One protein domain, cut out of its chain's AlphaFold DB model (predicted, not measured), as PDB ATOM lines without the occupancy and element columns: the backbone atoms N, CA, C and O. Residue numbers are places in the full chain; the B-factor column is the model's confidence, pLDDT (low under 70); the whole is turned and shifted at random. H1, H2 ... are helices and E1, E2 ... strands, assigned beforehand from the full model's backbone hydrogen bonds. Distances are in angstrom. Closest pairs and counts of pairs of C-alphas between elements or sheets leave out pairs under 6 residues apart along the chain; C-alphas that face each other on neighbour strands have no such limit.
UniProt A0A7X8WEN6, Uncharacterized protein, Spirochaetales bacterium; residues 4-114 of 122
ATOM      1  N   ILE A   4      30.256  -4.255  62.028       98.12
ATOM      2  CA  ILE A   4      29.922  -4.276  60.606       98.12
ATOM      3  C   ILE A   4      30.503  -3.010  59.989       98.12
ATOM      4  O   ILE A   4      30.203  -1.903  60.437       98.12
ATOM      5  N   VAL A   5      31.335  -3.180  58.968       98.06
ATOM      6  CA  VAL A   5      31.833  -2.096  58.120       98.06
ATOM      7  C   VAL A   5      31.333  -2.373  56.712       98.06
ATOM      8  O   VAL A   5      31.681  -3.395  56.124       98.06
ATOM      9  N   ALA A   6      30.509  -1.475  56.187       97.19
ATOM     10  CA  ALA A   6      29.938  -1.586  54.856       97.19
ATOM     11  C   ALA A   6      30.123  -0.267  54.105       97.19
ATOM     12  O   ALA A   6      29.897   0.801  54.678       97.19
ATOM     13  N   ALA A   7      30.520  -0.349  52.838       96.25
ATOM     14  CA  ALA A   7      30.317   0.752  51.909       96.25
ATOM     15  C   ALA A   7      28.860   0.723  51.418       96.25
ATOM     16  O   ALA A   7      28.230  -0.336  51.365       96.25
ATOM     17  N   ASP A   8      28.304   1.878  51.088       93.56
ATOM     18  CA  ASP A   8      26.916   2.013  50.649       93.56
ATOM     19  C   ASP A   8      26.718   1.605  49.181       93.56
ATOM     20  O   ASP A   8      25.680   1.037  48.841       93.56
ATOM     21  N   HIS A   9      27.719   1.833  48.325       93.50
ATOM     22  CA  HIS A   9      27.711   1.448  46.911       93.50
ATOM     23  C   HIS A   9      29.129   1.210  46.340       93.50
ATOM     24  O   HIS A   9      30.132   1.351  47.044       93.50
ATOM     25  N   GLY A  10      29.218   0.834  45.055       94.12
ATOM     26  CA  GLY A  10      30.490   0.643  44.341       94.12
ATOM     27  C   GLY A  10      31.202   1.951  43.969       94.12
ATOM     28  O   GLY A  10      30.619   3.022  44.090       94.12
ATOM     29  N   PRO A  11      32.474   1.925  43.544       94.56
ATOM     30  CA  PRO A  11      33.297   3.135  43.453       94.56
ATOM     31  C   PRO A  11      33.158   3.932  42.142       94.56
ATOM     32  O   PRO A  11      33.739   5.009  42.028       94.56
ATOM     33  N   TYR A  12      32.401   3.436  41.162       95.38
ATOM     34  CA  TYR A  12      32.191   4.078  39.859       95.38
ATOM     35  C   TYR A  12      33.486   4.371  39.056       95.38
ATOM     36  O   TYR A  12      33.600   5.385  38.372       95.38
ATOM     37  N   LEU A  13      34.485   3.493  39.095       95.38
ATOM     38  CA  LEU A  13      35.780   3.684  38.427       95.38
ATOM     39  C   LEU A  13      35.779   3.330  36.934       95.38
ATOM     40  O   LEU A  13      36.629   3.801  36.177       95.38
ATOM     41  N   THR A  14      34.843   2.497  36.494       95.19
ATOM     42  CA  THR A  14      34.701   2.104  35.092       95.19
ATOM     43  C   THR A  14      33.913   3.146  34.295       95.19
ATOM     44  O   THR A  14      32.986   3.804  34.789       95.19
ATOM     45  N   LYS A  15      34.296   3.290  33.022       94.38
ATOM     46  CA  LYS A  15      33.689   4.161  32.006       94.38
ATOM     47  C   LYS A  15      33.622   5.656  32.372       94.38
ATOM     48  O   LYS A  15      34.524   6.401  32.008       94.38
ATOM     49  N   ASN A  16      32.539   6.111  33.007       93.44
ATOM     50  CA  ASN A  16      32.129   7.523  33.068       93.44
ATOM     51  C   ASN A  16      31.975   8.111  34.482       93.44
ATOM     52  O   ASN A  16      31.535   9.256  34.597       93.44
ATOM     53  N   GLY A  17      32.266   7.365  35.553       92.94
ATOM     54  CA  GLY A  17      32.058   7.877  36.916       92.94
ATOM     55  C   GLY A  17      30.597   8.128  37.302       92.94
ATOM     56  O   GLY A  17      30.348   8.866  38.252       92.94
ATOM     57  N   LYS A  18      29.629   7.603  36.537       93.94
ATOM     58  CA  LYS A  18      28.185   7.845  36.692       93.94
ATOM     59  C   LYS A  18      27.374   6.604  36.315       93.94
ATOM     60  O   LYS A  18      27.925   5.578  35.922       93.94
ATOM     61  N   ASP A  19      26.056   6.707  36.373       95.62
ATOM     62  CA  ASP A  19      25.159   5.700  35.814       95.62
ATOM     63  C   ASP A  19      25.456   5.450  34.322       95.62
ATOM     64  O   ASP A  19      25.814   6.359  33.561       95.62
ATOM     65  N   LEU A  20      25.309   4.200  33.882       96.31
ATOM     66  CA  LEU A  20      25.600   3.781  32.504       96.31
ATOM     67  C   LEU A  20      24.476   4.116  31.510       96.31
ATOM     68  O   LEU A  20      24.578   3.818  30.321       96.31
ATOM     69  N   ASN A  21      23.407   4.759  31.974       92.69
ATOM     70  CA  ASN A  21      22.415   5.391  31.110       92.69
ATOM     71  C   ASN A  21      22.771   6.855  30.754       92.69
ATOM     72  O   ASN A  21      22.054   7.453  29.949       92.69
ATOM     73  N   VAL A  22      23.845   7.446  31.313       88.19
ATOM     74  CA  VAL A  22      24.246   8.847  31.054       88.19
ATOM     75  C   VAL A  22      25.769   9.002  30.801       88.19
ATOM     76  O   VAL A  22      26.538   9.200  31.744       88.19
ATOM     77  N   PRO A  23      26.243   9.005  29.534       87.19
ATOM     78  CA  PRO A  23      25.468   8.739  28.322       87.19
ATOM     79  C   PRO A  23      25.008   7.282  28.284       87.19
ATOM     80  O   PRO A  23      25.587   6.429  28.950       87.19
ATOM     81  N   ALA A  24      23.969   7.002  27.501       91.38
ATOM     82  CA  ALA A  24      23.490   5.640  27.332       91.38
ATOM     83  C   ALA A  24      24.546   4.804  26.600       91.38
ATOM     84  O   ALA A  24      24.793   5.007  25.409       91.38
ATOM     85  N   TYR A  25      25.171   3.878  27.325       94.81
ATOM     86  CA  TYR A  25      25.990   2.829  26.729       94.81
ATOM     87  C   TYR A  25      25.083   1.795  26.064       94.81
ATOM     88  O   TYR A  25      23.965   1.548  26.528       94.81
ATOM     89  N   SER A  26      25.546   1.176  24.976       95.19
ATOM     90  CA  SER A  26      24.819   0.032  24.432       95.19
ATOM     91  C   SER A  26      24.906  -1.130  25.423       95.19
ATOM     92  O   SER A  26      25.928  -1.293  26.089       95.19
ATOM     93  N   LEU A  27      23.855  -1.953  25.526       94.44
ATOM     94  CA  LEU A  27      23.871  -3.113  26.427       94.44
ATOM     95  C   LEU A  27      25.103  -3.995  26.172       94.44
ATOM     96  O   LEU A  27      25.776  -4.391  27.115       94.44
ATOM     97  N   GLY A  28      25.447  -4.227  24.902       96.25
ATOM     98  CA  GLY A  28      26.611  -5.027  24.512       96.25
ATOM     99  C   GLY A  28      27.970  -4.451  24.929       96.25
ATOM    100  O   GLY A  28      28.945  -5.193  24.926       96.25
ATOM    101  N   ASP A  29      28.048  -3.176  25.327       96.38
ATOM    102  CA  ASP A  29      29.276  -2.555  25.849       96.38
ATOM    103  C   ASP A  29      29.414  -2.691  27.374       96.38
ATOM    104  O   ASP A  29      30.452  -2.331  27.945       96.38
ATOM    105  N   ILE A  30      28.364  -3.149  28.058       98.00
ATOM    106  CA  ILE A  30      28.316  -3.257  29.516       98.00
ATOM    107  C   ILE A  30      28.729  -4.670  29.912       98.00
ATOM    108  O   ILE A  30      28.046  -5.654  29.632       98.00
ATOM    109  N   THR A  31      29.877  -4.752  30.569       98.00
ATOM    110  CA  THR A  31      30.474  -5.987  31.077       98.00
ATOM    111  C   THR A  31      30.091  -6.206  32.534       98.00
ATOM    112  O   THR A  31      29.693  -5.276  33.245       98.00
ATOM    113  N   ARG A  32      30.307  -7.421  33.041       97.44
ATOM    114  CA  ARG A  32      30.128  -7.710  34.473       97.44
ATOM    115  C   ARG A  32      31.014  -6.843  35.372       97.44
ATOM    116  O   ARG A  32      30.643  -6.595  36.512       97.44
ATOM    117  N   TYR A  33      32.159  -6.365  34.881       97.31
ATOM    118  CA  TYR A  33      33.038  -5.481  35.649       97.31
ATOM    119  C   TYR A  33      32.439  -4.087  35.822       97.31
ATOM    120  O   TYR A  33      32.563  -3.508  36.896       97.31
ATOM    121  N   ASP A  34      31.726  -3.584  34.813       97.56
ATOM    122  CA  ASP A  34      31.000  -2.320  34.939       97.56
ATOM    123  C   ASP A  34      29.832  -2.462  35.938       97.56
ATOM    124  O   ASP A  34      29.542  -1.548  36.703       97.56
ATOM    125  N   VAL A  35      29.194  -3.637  35.994       97.69
ATOM    126  CA  VAL A  35      28.142  -3.947  36.980       97.69
ATOM    127  C   VAL A  35      28.714  -4.071  38.399       97.69
ATOM    128  O   VAL A  35      28.167  -3.483  39.334       97.69
ATOM    129  N   GLN A  36      29.836  -4.785  38.572       96.06
ATOM    130  CA  GLN A  36      30.558  -4.871  39.852       96.06
ATOM    131  C   GLN A  36      30.946  -3.487  40.370       96.06
ATOM    132  O   GLN A  36      30.860  -3.224  41.560       96.06
ATOM    133  N   ASP A  37      31.361  -2.593  39.487       96.69
ATOM    134  CA  ASP A  37      31.823  -1.263  39.857       96.69
ATOM    135  C   ASP A  37      30.691  -0.316  40.312       96.69
ATOM    136  O   ASP A  37      30.947   0.695  40.966       96.69
ATOM    137  N   ARG A  38      29.433  -0.653  40.001       96.25
ATOM    138  CA  ARG A  38      28.235   0.093  40.421       96.25
ATOM    139  C   ARG A  38      27.600  -0.496  41.676       96.25
ATOM    140  O   ARG A  38      27.331   0.231  42.630       96.25
ATOM    141  N   TYR A  39      27.378  -1.810  41.685       95.25
ATOM    142  CA  TYR A  39      26.668  -2.497  42.773       95.25
ATOM    143  C   TYR A  39      27.574  -3.245  43.748       95.25
ATOM    144  O   TYR A  39      27.176  -3.496  44.885       95.25
ATOM    145  N   GLY A  40      28.771  -3.641  43.322       93.25
ATOM    146  CA  GLY A  40      29.729  -4.321  44.184       93.25
ATOM    147  C   GLY A  40      30.225  -3.370  45.262       93.25
ATOM    148  O   GLY A  40      30.726  -2.291  44.970       93.25
ATOM    149  N   THR A  41      30.094  -3.783  46.515       92.62
ATOM    150  CA  THR A  41      30.442  -2.966  47.675       92.62
ATOM    151  C   THR A  41      31.321  -3.743  48.646       92.62
ATOM    152  O   THR A  41      31.332  -4.977  48.664       92.62
ATOM    153  N   LEU A  42      32.084  -3.011  49.453       93.69
ATOM    154  CA  LEU A  42      32.870  -3.585  50.532       93.69
ATOM    155  C   LEU A  42      31.958  -3.947  51.705       93.69
ATOM    156  O   LEU A  42      31.179  -3.121  52.173       93.69
ATOM    157  N   LEU A  43      32.126  -5.161  52.223       95.56
ATOM    158  CA  LEU A  43      31.528  -5.616  53.470       95.56
ATOM    159  C   LEU A  43      32.579  -6.371  54.285       95.56
ATOM    160  O   LEU A  43      33.201  -7.313  53.796       95.56
ATOM    161  N   ALA A  44      32.752  -5.967  55.537       96.25
ATOM    162  CA  ALA A  44      33.534  -6.686  56.527       96.25
ATOM    163  C   ALA A  44      32.707  -6.834  57.803       96.25
ATOM    164  O   ALA A  44      32.171  -5.856  58.327       96.25
ATOM    165  N   ILE A  45      32.617  -8.064  58.305       96.88
ATOM    166  CA  ILE A  45      31.894  -8.374  59.534       96.88
ATOM    167  C   ILE A  45      32.850  -9.078  60.486       96.88
ATOM    168  O   ILE A  45      33.442 -10.102  60.151       96.88
ATOM    169  N   ARG A  46      32.979  -8.528  61.692       96.62
ATOM    170  CA  ARG A  46      33.581  -9.219  62.825       96.62
ATOM    171  C   ARG A  46      32.462  -9.731  63.718       96.62
ATOM    172  O   ARG A  46      31.814  -8.939  64.409       96.62
ATOM    173  N   TRP A  47      32.303 -11.045  63.753       97.19
ATOM    174  CA  TRP A  47      31.431 -11.711  64.710       97.19
ATOM    175  C   TRP A  47      32.101 -11.803  66.092       97.19
ATOM    176  O   TRP A  47      33.331 -11.877  66.176       97.19
ATOM    177  N   PRO A  48      31.332 -11.743  67.195       96.81
ATOM    178  CA  PRO A  48      31.876 -11.966  68.534       96.81
ATOM    179  C   PRO A  48      32.377 -13.394  68.764       96.81
ATOM    180  O   PRO A  48      33.317 -13.574  69.536       96.81
ATOM    181  N   GLU A  49      31.746 -14.367  68.112       95.62
ATOM    182  CA  GLU A  49      31.975 -15.804  68.268       95.62
ATOM    183  C   GLU A  49      32.522 -16.408  66.972       95.62
ATOM    184  O   GLU A  49      32.171 -15.970  65.873       95.62
ATOM    185  N   GLU A  50      33.376 -17.421  67.110       93.00
ATOM    186  CA  GLU A  50      33.914 -18.180  65.979       93.00
ATOM    187  C   GLU A  50      32.831 -19.052  65.324       93.00
ATOM    188  O   GLU A  50      31.894 -19.511  65.977       93.00
ATOM    189  N   GLY A  51      32.965 -19.297  64.020       91.12
ATOM    190  CA  GLY A  51      32.053 -20.126  63.231       91.12
ATOM    191  C   GLY A  51      30.903 -19.349  62.588       91.12
ATOM    192  O   GLY A  51      30.296 -19.836  61.632       91.12
ATOM    193  N   TYR A  52      30.625 -18.122  63.037       94.06
ATOM    194  CA  TYR A  52      29.593 -17.268  62.440       94.06
ATOM    195  C   TYR A  52      30.009 -16.634  61.119       94.06
ATOM    196  O   TYR A  52      29.148 -16.245  60.332       94.06
ATOM    197  N   GLU A  53      31.309 -16.569  60.831       91.44
ATOM    198  CA  GLU A  53      31.806 -15.996  59.588       91.44
ATOM    199  C   GLU A  53      31.198 -16.686  58.364       91.44
ATOM    200  O   GLU A  53      30.789 -15.993  57.440       91.44
ATOM    201  N   THR A  54      31.039 -18.014  58.389       91.62
ATOM    202  CA  THR A  54      30.497 -18.807  57.266       91.62
ATOM    203  C   THR A  54      29.067 -19.305  57.471       91.62
ATOM    204  O   THR A  54      28.540 -19.991  56.597       91.62
ATOM    205  N   ARG A  55      28.428 -18.975  58.602       94.56
ATOM    206  CA  ARG A  55      27.118 -19.535  58.974       94.56
ATOM    207  C   ARG A  55      25.988 -19.083  58.050       94.56
ATOM    208  O   ARG A  55      25.099 -19.871  57.746       94.56
ATOM    209  N   TYR A  56      26.038 -17.833  57.594       95.00
ATOM    210  CA  TYR A  56      25.002 -17.229  56.759       95.00
ATOM    211  C   TYR A  56      25.553 -16.882  55.375       95.00
ATOM    212  O   TYR A  56      26.613 -16.269  55.247       95.00
ATOM    213  N   ASP A  57      24.808 -17.236  54.328       93.31
ATOM    214  CA  ASP A  57      25.144 -16.924  52.932       93.31
ATOM    215  C   ASP A  57      24.825 -15.452  52.620       93.31
ATOM    216  O   ASP A  57      23.867 -15.139  51.921       93.31
ATOM    217  N   ILE A  58      25.586 -14.516  53.184       94.31
ATOM    218  CA  ILE A  58      25.412 -13.078  52.937       94.31
ATOM    219  C   ILE A  58      25.959 -12.746  51.543       94.31
ATOM    220  O   ILE A  58      27.164 -12.857  51.308       94.31
ATOM    221  N   ARG A  59      25.089 -12.319  50.616       91.81
ATOM    222  CA  ARG A  59      25.480 -11.959  49.236       91.81
ATOM    223  C   ARG A  59      25.184 -10.514  48.860       91.81
ATOM    224  O   ARG A  59      25.882  -9.960  48.016       91.81
ATOM    225  N   ILE A  60      24.170  -9.912  49.475       94.25
ATOM    226  CA  ILE A  60      23.827  -8.492  49.322       94.25
ATOM    227  C   ILE A  60      23.813  -7.808  50.691       94.25
ATOM    228  O   ILE A  60      23.648  -8.469  51.715       94.25
ATOM    229  N   LEU A  61      23.952  -6.479  50.737       95.31
ATOM    230  CA  LEU A  61      23.932  -5.736  52.009       95.31
ATOM    231  C   LEU A  61      22.644  -5.967  52.807       95.31
ATOM    232  O   LEU A  61      22.665  -5.970  54.036       95.31
ATOM    233  N   GLN A  62      21.528  -6.193  52.118       95.06
ATOM    234  CA  GLN A  62      20.232  -6.452  52.734       95.06
ATOM    235  C   GLN A  62      20.195  -7.779  53.509       95.06
ATOM    236  O   GLN A  62      19.381  -7.899  54.417       95.06
ATOM    237  N   ASP A  63      21.096  -8.728  53.231       96.38
ATOM    238  CA  ASP A  63      21.212  -9.987  53.982       96.38
ATOM    239  C   ASP A  63      21.839  -9.779  55.377       96.38
ATOM    240  O   ASP A  63      21.709 -10.635  56.254       96.38
ATOM    241  N   VAL A  64      22.494  -8.634  55.620       97.06
ATOM    242  CA  VAL A  64      23.203  -8.363  56.881       97.06
ATOM    243  C   VAL A  64      22.239  -8.286  58.064       97.06
ATOM    244  O   VAL A  64      22.499  -8.910  59.086       97.06
ATOM    245  N   LEU A  65      21.119  -7.563  57.954       97.88
ATOM    246  CA  LEU A  65      20.165  -7.460  59.067       97.88
ATOM    247  C   LEU A  65      19.485  -8.801  59.404       97.88
ATOM    248  O   LEU A  65      19.467  -9.143  60.586       97.88
ATOM    249  N   PRO A  66      18.999  -9.601  58.433       98.19
ATOM    250  CA  PRO A  66      18.570 -10.978  58.676       98.19
ATOM    251  C   PRO A  66      19.612 -11.817  59.425       98.19
ATOM    252  O   PRO A  66      19.264 -12.479  60.400       98.19
ATOM    253  N   ALA A  67      20.888 -11.749  59.029       97.62
ATOM    254  CA  ALA A  67      21.965 -12.491  59.690       97.62
ATOM    255  C   ALA A  67      22.216 -12.002  61.128       97.62
ATOM    256  O   ALA A  67      22.425 -12.799  62.040       97.62
ATOM    257  N   VAL A  68      22.164 -10.686  61.348       98.00
ATOM    258  CA  VAL A  68      22.288 -10.074  62.679       98.00
ATOM    259  C   VAL A  68      21.125 -10.482  63.581       98.00
ATOM    260  O   VAL A  68      21.349 -10.795  64.746       98.00
ATOM    261  N   PHE A  69      19.893 -10.495  63.071       98.25
ATOM    262  CA  PHE A  69      18.733 -10.923  63.852       98.25
ATOM    263  C   PHE A  69      18.787 -12.409  64.175       98.25
ATOM    264  O   PHE A  69      18.591 -12.762  65.333       98.25
ATOM    265  N   ALA A  70      19.131 -13.254  63.205       97.94
ATOM    266  CA  ALA A  70      19.350 -14.672  63.453       97.94
ATOM    267  C   ALA A  70      20.402 -14.899  64.554       97.94
ATOM    268  O   ALA A  70      20.173 -15.683  65.467       97.94
ATOM    269  N   TYR A  71      21.500 -14.130  64.541       97.50
ATOM    270  CA  TYR A  71      22.524 -14.159  65.592       97.50
ATOM    271  C   TYR A  71      22.018 -13.689  66.968       97.50
ATOM    272  O   TYR A  71      22.202 -14.386  67.958       97.50
ATOM    273  N   ILE A  72      21.387 -12.511  67.062       97.50
ATOM    274  CA  ILE A  72      20.987 -11.921  68.356       97.50
ATOM    275  C   ILE A  72      19.866 -12.723  69.029       97.50
ATOM    276  O   ILE A  72      19.800 -12.763  70.259       97.50
ATOM    277  N   TYR A  73      18.982 -13.332  68.237       97.69
ATOM    278  CA  TYR A  73      17.873 -14.141  68.739       97.69
ATOM    279  C   TYR A  73      18.192 -15.637  68.840       97.69
ATOM    280  O   TYR A  73      17.339 -16.371  69.333       97.69
ATOM    281  N   ASP A  74      19.383 -16.070  68.411       96.12
ATOM    282  CA  ASP A  74      19.778 -17.484  68.337       96.12
ATOM    283  C   ASP A  74      18.746 -18.339  67.566       96.12
ATOM    284  O   ASP A  74      18.312 -19.403  68.005       96.12
ATOM    285  N   ASP A  75      18.296 -17.826  66.414       97.69
ATOM    286  CA  ASP A  75      17.297 -18.466  65.549       97.69
ATOM    287  C   ASP A  75      17.678 -18.319  64.067       97.69
ATOM    288  O   ASP A  75      17.347 -17.332  63.402       97.69
ATOM    289  N   ASP A  76      18.350 -19.341  63.528       96.06
ATOM    290  CA  ASP A  76      18.795 -19.378  62.128       96.06
ATOM    291  C   ASP A  76      17.641 -19.271  61.121       96.06
ATOM    292  O   ASP A  76      17.839 -18.801  59.997       96.06
ATOM    293  N   VAL A  77      16.419 -19.661  61.505       97.75
ATOM    294  CA  VAL A  77      15.249 -19.608  60.616       97.75
ATOM    295  C   VAL A  77      14.916 -18.159  60.242       97.75
ATOM    296  O   VAL A  77      14.347 -17.906  59.175       97.75
ATOM    297  N   LEU A  78      15.290 -17.188  61.083       97.75
ATOM    298  CA  LEU A  78      15.096 -15.768  60.796       97.75
ATOM    299  C   LEU A  78      15.882 -15.306  59.569       97.75
ATOM    300  O   LEU A  78      15.380 -14.451  58.840       97.75
ATOM    301  N   PHE A  79      17.060 -15.879  59.299       97.75
ATOM    302  CA  PHE A  79      17.849 -15.503  58.128       97.75
ATOM    303  C   PHE A  79      17.058 -15.760  56.839       97.75
ATOM    304  O   PHE A  79      16.830 -14.845  56.046       97.75
ATOM    305  N   ASP A  80      16.548 -16.980  56.675       95.50
ATOM    306  CA  ASP A  80      15.808 -17.380  55.475       95.50
ATOM    307  C   ASP A  80      14.439 -16.711  55.352       95.50
ATOM    308  O   ASP A  80      13.973 -16.459  54.240       95.50
ATOM    309  N   ARG A  81      13.780 -16.413  56.477       97.19
ATOM    310  CA  ARG A  81      12.471 -15.741  56.475       97.19
ATOM    311  C   ARG A  81      12.555 -14.260  56.133       97.19
ATOM    312  O   ARG A  81      11.593 -13.723  55.589       97.19
ATOM    313  N   LEU A  82      13.648 -13.598  56.511       97.38
ATOM    314  CA  LEU A  82      13.792 -12.146  56.397       97.38
ATOM    315  C   LEU A  82      14.665 -11.715  55.214       97.38
ATOM    316  O   LEU A  82      14.644 -10.533  54.867       97.38
ATOM    317  N   ARG A  83      15.435 -12.626  54.602       95.06
ATOM    318  CA  ARG A  83      16.277 -12.290  53.445       95.06
ATOM    319  C   ARG A  83      15.450 -11.758  52.279       95.06
ATOM    320  O   ARG A  83      14.341 -12.219  52.004       95.06
ATOM    321  N   MET A  84      16.028 -10.798  51.569       93.44
ATOM    322  CA  MET A  84      15.420 -10.226  50.373       93.44
ATOM    323  C   MET A  84      15.746 -11.067  49.138       93.44
ATOM    324  O   MET A  84      16.685 -11.867  49.120       93.44
ATOM    325  N   GLU A  85      14.961 -10.874  48.080       95.25
ATOM    326  CA  GLU A  85      15.313 -11.389  46.763       95.25
ATOM    327  C   GLU A  85      16.643 -10.773  46.309       95.25
ATOM    328  O   GLU A  85      16.848  -9.558  46.385       95.25
ATOM    329  N   ARG A  86      17.561 -11.613  45.828       94.56
ATOM    330  CA  ARG A  86      18.898 -11.196  45.395       94.56
ATOM    331  C   ARG A  86      18.863 -10.723  43.951       94.56
ATOM    332  O   ARG A  86      19.450 -11.341  43.067       94.56
ATOM    333  N   LYS A  87      18.159  -9.619  43.734       96.12
ATOM    334  CA  LYS A  87      18.003  -8.981  42.432       96.12
ATOM    335  C   LYS A  87      18.401  -7.518  42.512       96.12
ATOM    336  O   LYS A  87      17.941  -6.787  43.389       96.12
ATOM    337  N   THR A  88      19.256  -7.072  41.596       95.38
ATOM    338  CA  THR A  88      19.625  -5.654  41.527       95.38
ATOM    339  C   THR A  88      18.408  -4.801  41.205       95.38
ATOM    340  O   THR A  88      17.659  -5.085  40.268       95.38
ATOM    341  N   LEU A  89      18.251  -3.718  41.957       93.81
ATOM    342  CA  LEU A  89      17.248  -2.688  41.715       93.81
ATOM    343  C   LEU A  89      17.857  -1.550  40.894       93.81
ATOM    344  O   LEU A  89      19.072  -1.377  40.876       93.81
ATOM    345  N   TYR A  90      17.007  -0.732  40.269       94.31
ATOM    346  CA  TYR A  90      17.430   0.455  39.511       94.31
ATOM    347  C   TYR A  90      18.316   0.130  38.294       94.31
ATOM    348  O   TYR A  90      19.431   0.638  38.199       94.31
ATOM    349  N   PRO A  91      17.824  -0.659  37.319       94.75
ATOM    350  CA  PRO A  91      18.624  -1.121  36.177       94.75
ATOM    351  C   PRO A  91      19.237   0.013  35.342       94.75
ATOM    352  O   PRO A  91      20.166  -0.213  34.577       94.75
ATOM    353  N   TYR A  92      18.747   1.247  35.480       95.25
ATOM    354  CA  TYR A  92      19.326   2.411  34.819       95.25
ATOM    355  C   TYR A  92      20.773   2.707  35.260       95.25
ATOM    356  O   TYR A  92      21.551   3.190  34.439       95.25
ATOM    357  N   VAL A  93      21.160   2.358  36.497       96.38
ATOM    358  CA  VAL A  93      22.531   2.530  37.023       96.38
ATOM    359  C   VAL A  93      23.543   1.762  36.167       96.38
ATOM    360  O   VAL A  93      24.646   2.236  35.892       96.38
ATOM    361  N   THR A  94      23.131   0.603  35.665       97.12
ATOM    362  CA  THR A  94      23.916  -0.319  34.838       97.12
ATOM    363  C   THR A  94      23.388  -0.417  33.406       97.12
ATOM    364  O   THR A  94      23.591  -1.426  32.733       97.12
ATOM    365  N   GLY A  95      22.692   0.620  32.922       95.75
ATOM    366  CA  GLY A  95      22.247   0.718  31.527       95.75
ATOM    367  C   GLY A  95      21.292  -0.394  31.071       95.75
ATOM    368  O   GLY A  95      21.137  -0.611  29.875       95.75
ATOM    369  N   GLY A  96      20.651  -1.094  32.008       96.69
ATOM    370  CA  GLY A  96      19.706  -2.184  31.765       96.69
ATOM    371  C   GLY A  96      20.211  -3.573  32.162       96.69
ATOM    372  O   GLY A  96      19.398  -4.491  32.224       96.69
ATOM    373  N   VAL A  97      21.504  -3.742  32.459       97.94
ATOM    374  CA  VAL A  97      22.061  -5.033  32.904       97.94
ATOM    375  C   VAL A  97      21.740  -5.254  34.377       97.94
ATOM    376  O   VAL A  97      22.035  -4.395  35.204       97.94
ATOM    377  N   VAL A  98      21.166  -6.400  34.728       97.62
ATOM    378  CA  VAL A  98      20.815  -6.729  36.119       97.62
ATOM    379  C   VAL A  98      21.582  -7.951  36.604       97.62
ATOM    380  O   VAL A  98      22.220  -8.653  35.823       97.62
ATOM    381  N   VAL A  99      21.547  -8.193  37.910       97.56
ATOM    382  CA  VAL A  99      22.089  -9.404  38.528       97.56
ATOM    383  C   VAL A  99      20.984 -10.079  39.320       97.56
ATOM    384  O   VAL A  99      20.342  -9.426  40.143       97.56
ATOM    385  N   GLU A 100      20.795 -11.373  39.084       97.19
ATOM    386  CA  GLU A 100      19.827 -12.236  39.764       97.19
ATOM    387  C   GLU A 100      20.572 -13.432  40.366       97.19
ATOM    388  O   GLU A 100      21.287 -14.148  39.667       97.19
ATOM    389  N   ASP A 101      20.496 -13.600  41.688       95.00
ATOM    390  CA  ASP A 101      21.186 -14.653  42.452       95.00
ATOM    391  C   ASP A 101      22.701 -14.770  42.176       95.00
ATOM    392  O   ASP A 101      23.326 -15.821  42.346       95.00
ATOM    393  N   GLY A 102      23.328 -13.644  41.820       94.88
ATOM    394  CA  GLY A 102      24.754 -13.551  41.500       94.88
ATOM    395  C   GLY A 102      25.097 -13.820  40.031       94.88
ATOM    396  O   GLY A 102      26.280 -13.815  39.689       94.88
ATOM    397  N   ILE A 103      24.100 -14.020  39.168       97.56
ATOM    398  CA  ILE A 103      24.249 -14.211  37.722       97.56
ATOM    399  C   ILE A 103      23.859 -12.931  36.987       97.56
ATOM    400  O   ILE A 103      22.835 -12.321  37.285       97.56
ATOM    401  N   VAL A 104      24.691 -12.511  36.037       98.25
ATOM    402  CA  VAL A 104      24.436 -11.352  35.178       98.25
ATOM    403  C   VAL A 104      23.348 -11.698  34.161       98.25
ATOM    404  O   VAL A 104      23.416 -12.745  33.521       98.25
ATOM    405  N   VAL A 105      22.370 -10.805  34.006       98.38
ATOM    406  CA  VAL A 105      21.284 -10.902  33.025       98.38
ATOM    407  C   VAL A 105      21.336  -9.684  32.102       98.38
ATOM    408  O   VAL A 105      21.172  -8.536  32.534       98.38
ATOM    409  N   GLY A 106      21.556  -9.949  30.817       97.62
ATOM    410  CA  GLY A 106      21.834  -8.971  29.773       97.62
ATOM    411  C   GLY A 106      23.314  -8.582  29.672       97.62
ATOM    412  O   GLY A 106      24.175  -9.045  30.414       97.62
ATOM    413  N   GLY A 107      23.606  -7.686  28.734       97.50
ATOM    414  CA  GLY A 107      24.951  -7.153  28.526       97.50
ATOM    415  C   GLY A 107      25.928  -8.110  27.837       97.50
ATOM    416  O   GLY A 107      25.532  -9.109  27.240       97.50
ATOM    417  N   ALA A 108      27.219  -7.783  27.892       98.25
ATOM    418  CA  ALA A 108      28.288  -8.536  27.222       98.25
ATOM    419  C   ALA A 108      28.602  -9.890  27.883       98.25
ATOM    420  O   ALA A 108      29.124 -10.798  27.239       98.25
ATOM    421  N   ASP A 109      28.306 -10.008  29.178       98.25
ATOM    422  CA  ASP A 109      28.611 -11.170  30.017       98.25
ATOM    423  C   ASP A 109      27.335 -11.891  30.487       98.25
ATOM    424  O   ASP A 109      27.318 -12.483  31.566       98.25
ATOM    425  N   ASP A 110      26.266 -11.838  29.691       98.50
ATOM    426  CA  ASP A 110      24.990 -12.492  29.997       98.50
ATOM    427  C   ASP A 110      25.166 -13.978  30.370       98.50
ATOM    428  O   ASP A 110      25.950 -14.717  29.760       98.50
ATOM    429  N   GLY A 111      24.464 -14.410  31.419       98.12
ATOM    430  CA  GLY A 111      24.524 -15.767  31.961       98.12
ATOM    431  C   GLY A 111      25.798 -16.101  32.746       98.12
ATOM    432  O   GLY A 111      25.933 -17.226  33.236       98.12
ATOM    433  N   ARG A 112      26.745 -15.165  32.896       97.75
ATOM    434  CA  ARG A 112      27.976 -15.387  33.674       97.75
ATOM    435  C   ARG A 112      27.818 -14.960  35.137       97.75
ATOM    436  O   ARG A 112      27.055 -14.041  35.435       97.75
ATOM    437  N   PRO A 113      28.585 -15.558  36.066       96.88
ATOM    438  CA  PRO A 113      28.662 -15.069  37.438       96.88
ATOM    439  C   PRO A 113      29.194 -13.633  37.502       96.88
ATOM    440  O   PRO A 113      30.181 -13.300  36.829       96.88
ATOM    441  N   LEU A 114      28.590 -12.812  38.371       96.06
ATOM    442  CA  LEU A 114      29.062 -11.458  38.651       96.06
ATOM    443  C   LEU A 114      30.499 -11.498  39.177       96.06
ATOM    444  O   LEU A 114      31.333 -10.769  38.664       96.06
TER     445      LEU A 114
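What this domain is: This is residues 4 to 114 of the 122 residues of an uncharacterized protein of Spirochaetales bacterium (UniProt A0A7X8WEN6). A rod with little regular structure holds the strand pair E1-E2 and helical hairpin H2-H3 towards one end, and H1, H4 and hairpin E3-E4 towards the other. The 111 printed residues, 44 in named elements, run E1 H1 E2 H2 H3 H4 E3 E4, mixed helices and strands; both sheets are antiparallel. It is only just loose, close to compact: radius of gyration of the C-alphas 15.9 A, spans 48 by 23 by 19 A.

How they stand to each other: E1, residues 4 to 6, and E2, 43 to 46, are antiparallel; N 5 and O 44, 2.9 A, are within hydrogen-bond range. H2, 61 to 73, touches H3, 77 to 82, closest at C-alphas of Pro 66 and Phe 79, 4.6 A; this hairpin runs opposite ways at 35.2 degrees, only just steep. H1, 32 to 39, touches H4, 91 to 94, closest at C-alphas of Val 35 and Thr 94, 6.0 A. E3, 98 to 100, and E4, 103 to 105, form an antiparallel hairpin; N 105 and O 98, 2.8 A, are within range. Every O i to N i+4 pair is within range in H1 and H3, 7 of 9 in H2; H4 is too short.

Where its parts are: E1 begins at C-alpha 4 (29.922, -4.276, 60.606); H2 is 19.7 A long from first to last C-alpha; E4 ends at C-alpha 105 (21.284, -10.902, 33.025).

The domain as a whole: The printed part has no cut. Links E1 to H1 and E2 to H2 are long. No printed residue is under 70 in pLDDT.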